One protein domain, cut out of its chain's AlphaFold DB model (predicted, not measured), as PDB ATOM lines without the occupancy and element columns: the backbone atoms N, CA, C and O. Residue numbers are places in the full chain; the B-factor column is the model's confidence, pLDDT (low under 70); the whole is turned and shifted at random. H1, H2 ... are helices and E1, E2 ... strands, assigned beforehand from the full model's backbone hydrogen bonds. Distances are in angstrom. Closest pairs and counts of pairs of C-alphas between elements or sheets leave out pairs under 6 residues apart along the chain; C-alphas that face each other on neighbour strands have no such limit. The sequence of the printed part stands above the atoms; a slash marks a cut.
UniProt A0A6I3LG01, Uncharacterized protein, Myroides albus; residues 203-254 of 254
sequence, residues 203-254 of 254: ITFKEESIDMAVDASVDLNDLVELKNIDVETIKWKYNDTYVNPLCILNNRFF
ATOM      1  N   ILE A 203      26.599  43.180  17.543       93.38
ATOM      2  CA  ILE A 203      26.913  42.049  16.665       93.38
ATOM      3  C   ILE A 203      25.884  40.962  16.963       93.38
ATOM      4  O   ILE A 203      25.701  40.597  18.124       93.38
ATOM      5  N   THR A 204      25.203  40.465  15.936       94.75
ATOM      6  CA  THR A 204      24.227  39.376  16.060       94.75
ATOM      7  C   THR A 204      24.624  38.267  15.103       94.75
ATOM      8  O   THR A 204      24.734  38.522  13.909       94.75
ATOM      9  N   PHE A 205      24.854  37.051  15.596       94.00
ATOM     10  CA  PHE A 205      25.005  35.905  14.704       94.00
ATOM     11  C   PHE A 205      23.658  35.579  14.060       94.00
ATOM     12  O   PHE A 205      22.631  35.580  14.737       94.00
ATOM     13  N   LYS A 206      23.673  35.310  12.754       94.31
ATOM     14  CA  LYS A 206      22.480  34.915  11.993       94.31
ATOM     15  C   LYS A 206      21.984  33.526  12.400       94.31
ATOM     16  O   LYS A 206      20.791  33.256  12.325       94.31
ATOM     17  N   GLU A 207      22.904  32.671  12.842       91.50
ATOM     18  CA  GLU A 207      22.660  31.286  13.237       91.50
ATOM     19  C   GLU A 207      23.452  30.961  14.514       91.50
ATOM     20  O   GLU A 207      24.536  31.503  14.733       91.50
ATOM     21  N   GLU A 208      22.920  30.087  15.374       89.50
ATOM     22  CA  GLU A 208      23.569  29.707  16.645       89.50
ATOM     23  C   GLU A 208      24.740  28.732  16.451       89.50
ATOM     24  O   GLU A 208      25.649  28.663  17.280       89.50
ATOM     25  N   SER A 209      24.721  27.976  15.356       87.94
ATOM     26  CA  SER A 209      25.732  26.990  14.996       87.94
ATOM     27  C   SER A 209      25.795  26.850  13.484       87.94
ATOM     28  O   SER A 209      24.761  26.908  12.826       87.94
ATOM     29  N   ILE A 210      26.987  26.578  12.963       87.00
ATOM     30  CA  ILE A 210      27.201  26.217  11.563       87.00
ATOM     31  C   ILE A 210      27.795  24.809  11.500       87.00
ATOM     32  O   ILE A 210      28.662  24.467  12.306       87.00
ATOM     33  N   ASP A 211      27.360  24.014  10.527       87.50
ATOM     34  CA  ASP A 211      27.995  22.738  10.199       87.50
ATOM     35  C   ASP A 211      28.979  22.952   9.049       87.50
ATOM     36  O   ASP A 211      28.625  23.480   7.991       87.50
ATOM     37  N   MET A 212      30.224  22.527   9.244       82.88
ATOM     38  CA  MET A 212      31.278  22.647   8.241       82.88
ATOM     39  C   MET A 212      31.788  21.266   7.844       82.88
ATOM     40  O   MET A 212      32.044  20.408   8.689       82.88
ATOM     41  N   ALA A 213      31.954  21.053   6.539       86.81
ATOM     42  CA  ALA A 213      32.700  19.904   6.050       86.81
ATOM     43  C   ALA A 213      34.194  20.071   6.373       86.81
ATOM     44  O   ALA A 213      34.690  21.190   6.502       86.81
ATOM     45  N   VAL A 214      34.915  18.954   6.472       80.06
ATOM     46  CA  VAL A 214      36.376  18.966   6.639       80.06
ATOM     47  C   VAL A 214      37.016  19.731   5.473       80.06
ATOM     48  O   VAL A 214      36.616  19.532   4.325       80.06
ATOM     49  N   ASP A 215      37.975  20.608   5.785       80.50
ATOM     50  CA  ASP A 215      38.689  21.503   4.856       80.50
ATOM     51  C   ASP A 215      37.815  22.572   4.154       80.50
ATOM     52  O   ASP A 215      38.244  23.196   3.176       80.50
ATOM     53  N   ALA A 216      36.577  22.792   4.613       83.69
ATOM     54  CA  ALA A 216      35.734  23.881   4.126       83.69
ATOM     55  C   ALA A 216      36.081  25.209   4.813       83.69
ATOM     56  O   ALA A 216      36.356  25.251   6.005       83.69
ATOM     57  N   SER A 217      35.966  26.316   4.072       81.31
ATOM     58  CA  SER A 217      36.205  27.662   4.599       81.31
ATOM     59  C   SER A 217      34.919  28.479   4.690       81.31
ATOM     60  O   SER A 217      34.065  28.397   3.805       81.31
ATOM     61  N   VAL A 218      34.810  29.300   5.737       85.31
ATOM     62  CA  VAL A 218      33.713  30.257   5.940       85.31
ATOM     63  C   VAL A 218      34.267  31.638   6.284       85.31
ATOM     64  O   VAL A 218      35.238  31.761   7.034       85.31
ATOM     65  N   ASP A 219      33.658  32.686   5.733       87.06
ATOM     66  CA  ASP A 219      33.915  34.064   6.151       87.06
ATOM     67  C   ASP A 219      33.004  34.393   7.336       87.06
ATOM     68  O   ASP A 219      31.780  34.349   7.226       87.06
ATOM     69  N   LEU A 220      33.586  34.706   8.492       86.44
ATOM     70  CA  LEU A 220      32.796  34.970   9.695       86.44
ATOM     71  C   LEU A 220      31.951  36.242   9.578       86.44
ATOM     72  O   LEU A 220      30.942  36.373  10.271       86.44
ATOM     73  N   ASN A 221      32.319  37.159   8.681       88.75
ATOM     74  CA  ASN A 221      31.529  38.361   8.436       88.75
ATOM     75  C   ASN A 221      30.201  38.039   7.741       88.75
ATOM     76  O   ASN A 221      29.214  38.740   7.963       88.75
ATOM     77  N   ASP A 222      30.140  36.946   6.973       89.38
ATOM     78  CA  ASP A 222      28.899  36.486   6.347       89.38
ATOM     79  C   ASP A 222      27.904  35.944   7.383       89.38
ATOM     80  O   ASP A 222      26.697  35.904   7.124       89.38
ATOM     81  N   LEU A 223      28.381  35.584   8.578       91.88
ATOM     82  CA  LEU A 223      27.588  34.970   9.642       91.88
ATOM     83  C   LEU A 223      27.002  35.973  10.633       91.88
ATOM     84  O   LEU A 223      26.233  35.577  11.511       91.88
ATOM     85  N   VAL A 224      27.344  37.257  10.516       94.44
ATOM     86  CA  VAL A 224      26.898  38.284  11.459       94.44
ATOM     87  C   VAL A 224      26.114  39.404  10.798       94.44
ATOM     88  O   VAL A 224      26.314  39.764   9.641       94.44
ATOM     89  N   GLU A 225      25.202  39.970  11.575       94.88
ATOM     90  CA  GLU A 225      24.573  41.257  11.332       94.88
ATOM     91  C   GLU A 225      25.171  42.282  12.293       94.88
ATOM     92  O   GLU A 225      25.236  42.066  13.510       94.88
ATOM     93  N   LEU A 226      25.622  43.404  11.735       94.25
ATOM     94  CA  LEU A 226      26.285  44.475  12.467       94.25
ATOM     95  C   LEU A 226      25.378  45.703  12.531       94.25
ATOM     96  O   LEU A 226      24.864  46.164  11.513       94.25
ATOM     97  N   LYS A 227      25.231  46.275  13.725       94.31
ATOM     98  CA  LYS A 227      24.593  47.576  13.948       94.31
ATOM     99  C   LYS A 227      25.647  48.552  14.456       94.31
ATOM    100  O   LYS A 227      26.193  48.337  15.534       94.31
ATOM    101  N   ASN A 228      25.917  49.608  13.685       92.06
ATOM    102  CA  ASN A 228      26.870  50.682  14.009       92.06
ATOM    103  C   ASN A 228      28.280  50.205  14.421       92.06
ATOM    104  O   ASN A 228      28.944  50.835  15.247       92.06
ATOM    105  N   ILE A 229      28.725  49.082  13.857       91.88
ATOM    106  CA  ILE A 229      30.061  48.518  14.046       91.88
ATOM    107  C   ILE A 229      30.695  48.397  12.671       91.88
ATOM    108  O   ILE A 229      30.073  47.881  11.745       91.88
ATOM    109  N   ASP A 230      31.927  48.873  12.557       89.94
ATOM    110  CA  ASP A 230      32.738  48.646  11.371       89.94
ATOM    111  C   ASP A 230      33.287  47.213  11.408       89.94
ATOM    112  O   ASP A 230      33.923  46.807  12.386       89.94
ATOM    113  N   VAL A 231      33.029  46.451  10.345       88.56
ATOM    114  CA  VAL A 231      33.460  45.056  10.203       88.56
ATOM    115  C   VAL A 231      34.975  44.900  10.359       88.56
ATOM    116  O   VAL A 231      35.432  43.921  10.947       88.56
ATOM    117  N   GLU A 232      35.764  45.892   9.932       88.50
ATOM    118  CA  GLU A 232      37.229  45.856  10.023       88.50
ATOM    119  C   GLU A 232      37.736  45.954  11.473       88.50
ATOM    120  O   GLU A 232      38.871  45.583  11.775       88.50
ATOM    121  N   THR A 233      36.888  46.414  12.402       87.31
ATOM    122  CA  THR A 233      37.227  46.541  13.830       87.31
ATOM    123  C   THR A 233      36.972  45.264  14.631       87.31
ATOM    124  O   THR A 233      37.392  45.166  15.791       87.31
ATOM    125  N   ILE A 234      36.312  44.270  14.028       88.81
ATOM    126  CA  ILE A 234      35.951  43.022  14.699       88.81
ATOM    127  C   ILE A 234      37.193  42.151  14.875       88.81
ATOM    128  O   ILE A 234      37.925  41.851  13.934       88.81
ATOM    129  N   LYS A 235      37.422  41.706  16.115       85.75
ATOM    130  CA  LYS A 235      38.509  40.787  16.465       85.75
ATOM    131  C   LYS A 235      37.941  39.426  16.822       85.75
ATOM    132  O   LYS A 235      37.449  39.224  17.932       85.75
ATOM    133  N   TRP A 236      38.054  38.493  15.888       84.56
ATOM    134  CA  TRP A 236      37.642  37.108  16.072       84.56
ATOM    135  C   TRP A 236      38.630  36.348  16.963       84.56
ATOM    136  O   TRP A 236      39.848  36.492  16.843       84.56
ATOM    137  N   LYS A 237      38.099  35.536  17.877       81.88
ATOM    138  CA  LYS A 237      38.858  34.609  18.721       81.88
ATOM    139  C   LYS A 237      38.120  33.279  18.745       81.88
ATOM    140  O   LYS A 237      36.894  33.267  18.756       81.88
ATOM    141  N   TYR A 238      38.865  32.187  18.807       80.06
ATOM    142  CA  TYR A 238      38.327  30.847  19.016       80.06
ATOM    143  C   TYR A 238      38.859  30.269  20.322       80.06
ATOM    144  O   TYR A 238      39.842  30.760  20.880       80.06
ATOM    145  N   ASN A 239      38.185  29.238  20.817       71.50
ATOM    146  CA  ASN A 239      38.526  28.566  22.061       71.50
ATOM    147  C   ASN A 239      38.565  27.052  21.824       71.50
ATOM    148  O   ASN A 239      37.658  26.343  22.242       71.50
ATOM    149  N   ASP A 240      39.581  26.571  21.105       70.12
ATOM    150  CA  ASP A 240      39.850  25.135  20.974       70.12
ATOM    151  C   ASP A 240      41.354  24.875  20.773       70.12
ATOM    152  O   ASP A 240      42.054  25.641  20.113       70.12
ATOM    153  N   THR A 241      41.852  23.800  21.377       55.75
ATOM    154  CA  THR A 241      43.240  23.331  21.335       55.75
ATOM    155  C   THR A 241      43.463  22.155  20.375       55.75
ATOM    156  O   THR A 241      44.615  21.771  20.179       55.75
ATOM    157  N   TYR A 242      42.411  21.602  19.753       55.50
ATOM    158  CA  TYR A 242      42.496  20.444  18.844       55.50
ATOM    159  C   TYR A 242      42.233  20.760  17.361       55.50
ATOM    160  O   TYR A 242      42.414  19.887  16.512       55.50
ATOM    161  N   VAL A 243      41.874  22.004  17.030       54.78
ATOM    162  CA  VAL A 243      41.677  22.476  15.647       54.78
ATOM    163  C   VAL A 243      42.938  23.223  15.191       54.78
ATOM    164  O   VAL A 243      43.361  24.195  15.818       54.78
ATOM    165  N   ASN A 244      43.592  22.734  14.133       45.62
ATOM    166  CA  ASN A 244      44.885  23.240  13.652       45.62
ATOM    167  C   ASN A 244      44.742  24.684  13.100       45.62
ATOM    168  O   ASN A 244      43.930  24.909  12.202       45.62
ATOM    169  N   PRO A 245      45.503  25.681  13.599       47.19
ATOM    170  CA  PRO A 245      45.246  27.100  13.354       47.19
ATOM    171  C   PRO A 245      45.836  27.608  12.029       47.19
ATOM    172  O   PRO A 245      46.680  28.499  12.010       47.19
ATOM    173  N   LEU A 246      45.332  27.116  10.898       45.53
ATOM    174  CA  LEU A 246      45.390  27.874   9.634       45.53
ATOM    175  C   LEU A 246      44.294  28.963   9.566       45.53
ATOM    176  O   LEU A 246      44.141  29.652   8.565       45.53
ATOM    177  N   CYS A 247      43.550  29.140  10.658       49.06
ATOM    178  CA  CYS A 247      42.105  29.315  10.620       49.06
ATOM    179  C   CYS A 247      41.599  30.753  10.848       49.06
ATOM    180  O   CYS A 247      40.411  30.947  11.028       49.06
ATOM    181  N   ILE A 248      42.455  31.781  10.871       51.47
ATOM    182  CA  ILE A 248      41.988  33.175  10.729       51.47
ATOM    183  C   ILE A 248      43.012  33.949   9.904       51.47
ATOM    184  O   ILE A 248      43.918  34.587  10.437       51.47
ATOM    185  N   LEU A 249      42.866  33.899   8.584       42.66
ATOM    186  CA  LEU A 249      43.543  34.810   7.661       42.66
ATOM    187  C   LEU A 249      42.458  35.663   7.006       42.66
ATOM    188  O   LEU A 249      41.587  35.135   6.322       42.66
ATOM    189  N   ASN A 250      42.483  36.977   7.246       51.41
ATOM    190  CA  ASN A 250      41.500  37.933   6.719       51.41
ATOM    191  C   ASN A 250      40.033  37.566   7.031       51.41
ATOM    192  O   ASN A 250      39.208  37.542   6.126       51.41
ATOM    193  N   ASN A 251      39.706  37.273   8.296       52.59
ATOM    194  CA  ASN A 251      38.346  36.921   8.748       52.59
ATOM    195  C   ASN A 251      37.773  35.593   8.205       52.59
ATOM    196  O   ASN A 251      36.584  35.328   8.376       52.59
ATOM    197  N   ARG A 252      38.610  34.730   7.612       44.47
ATOM    198  CA  ARG A 252      38.203  33.398   7.141       44.47
ATOM    199  C   ARG A 252      38.708  32.273   8.036       44.47
ATOM    200  O   ARG A 252      39.913  32.197   8.284       44.47
ATOM    201  N   PHE A 253      37.782  31.403   8.447       52.00
ATOM    202  CA  PHE A 253      38.057  30.077   9.012       52.00
ATOM    203  C   PHE A 253      38.310  29.073   7.883       52.00
ATOM    204  O   PHE A 253      37.660  29.172   6.844       52.00
ATOM    205  N   PHE A 254      39.280  28.170   8.062       46.72
ATOM    206  CA  PHE A 254      39.760  27.156   7.108       46.72
ATOM    207  C   PHE A 254      39.738  25.750   7.707       46.72
ATOM    208  O   PHE A 254      40.177  25.613   8.871       46.72
TER     209      PHE A 254
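AT A GLANCE: This is residues 203 to 254 of the 254 residues of an uncharacterized protein of Myroides albus (UniProt A0A6I3LG01). This model has little regular structure: a small two-stranded sheet, E1 beside E2, sits toward one end of an elongated body, with the short helix H1 leading into E2. Two long loops reach away from it, residues 206 to 219 and 228 to 254, and the second folds back so that residues 252 to 253 pair antiparallel with 218 to 219. The printed part has 52 residues, 11 in named elements, in the order E1, H1, E2; the sheet is antiparallel, the class mixed. It is only just compact, close to loose, with a radius of gyration of the C-alphas of 11.7 A and spans of 34 by 20 by 17 A.

IN THESE COORDINATES: Find C-alpha 203 at (26.913, 42.049, 16.665), where strand E1, residues 203 to 205, begins. Strand E2, residues 224 to 227, runs 9.9 A to C-alpha 227 at (24.593, 47.576, 13.948). Before it comes helix H1, residues 220 to 223.

HOW THE PARTS SIT: E1 and E2 are antiparallel at 154 degrees; N 204 and O 225 are within hydrogen-bond range at 2.9 A. The closest C-alphas of E1 and H1, Phe 205 and Leu 223, are 5.8 A apart. H1 is too short for an O i to N i+4 pair; its one O i to N i+3 pair is within range.

THE WHOLE: The C-alphas farthest apart, Asn 228 and Tyr 242, are 34.4 A apart. The printed part has no cut; E1 to H1 is a long link, H1 to E2 a tight one. Look for pLDDT under 70 in residues 241 to 254.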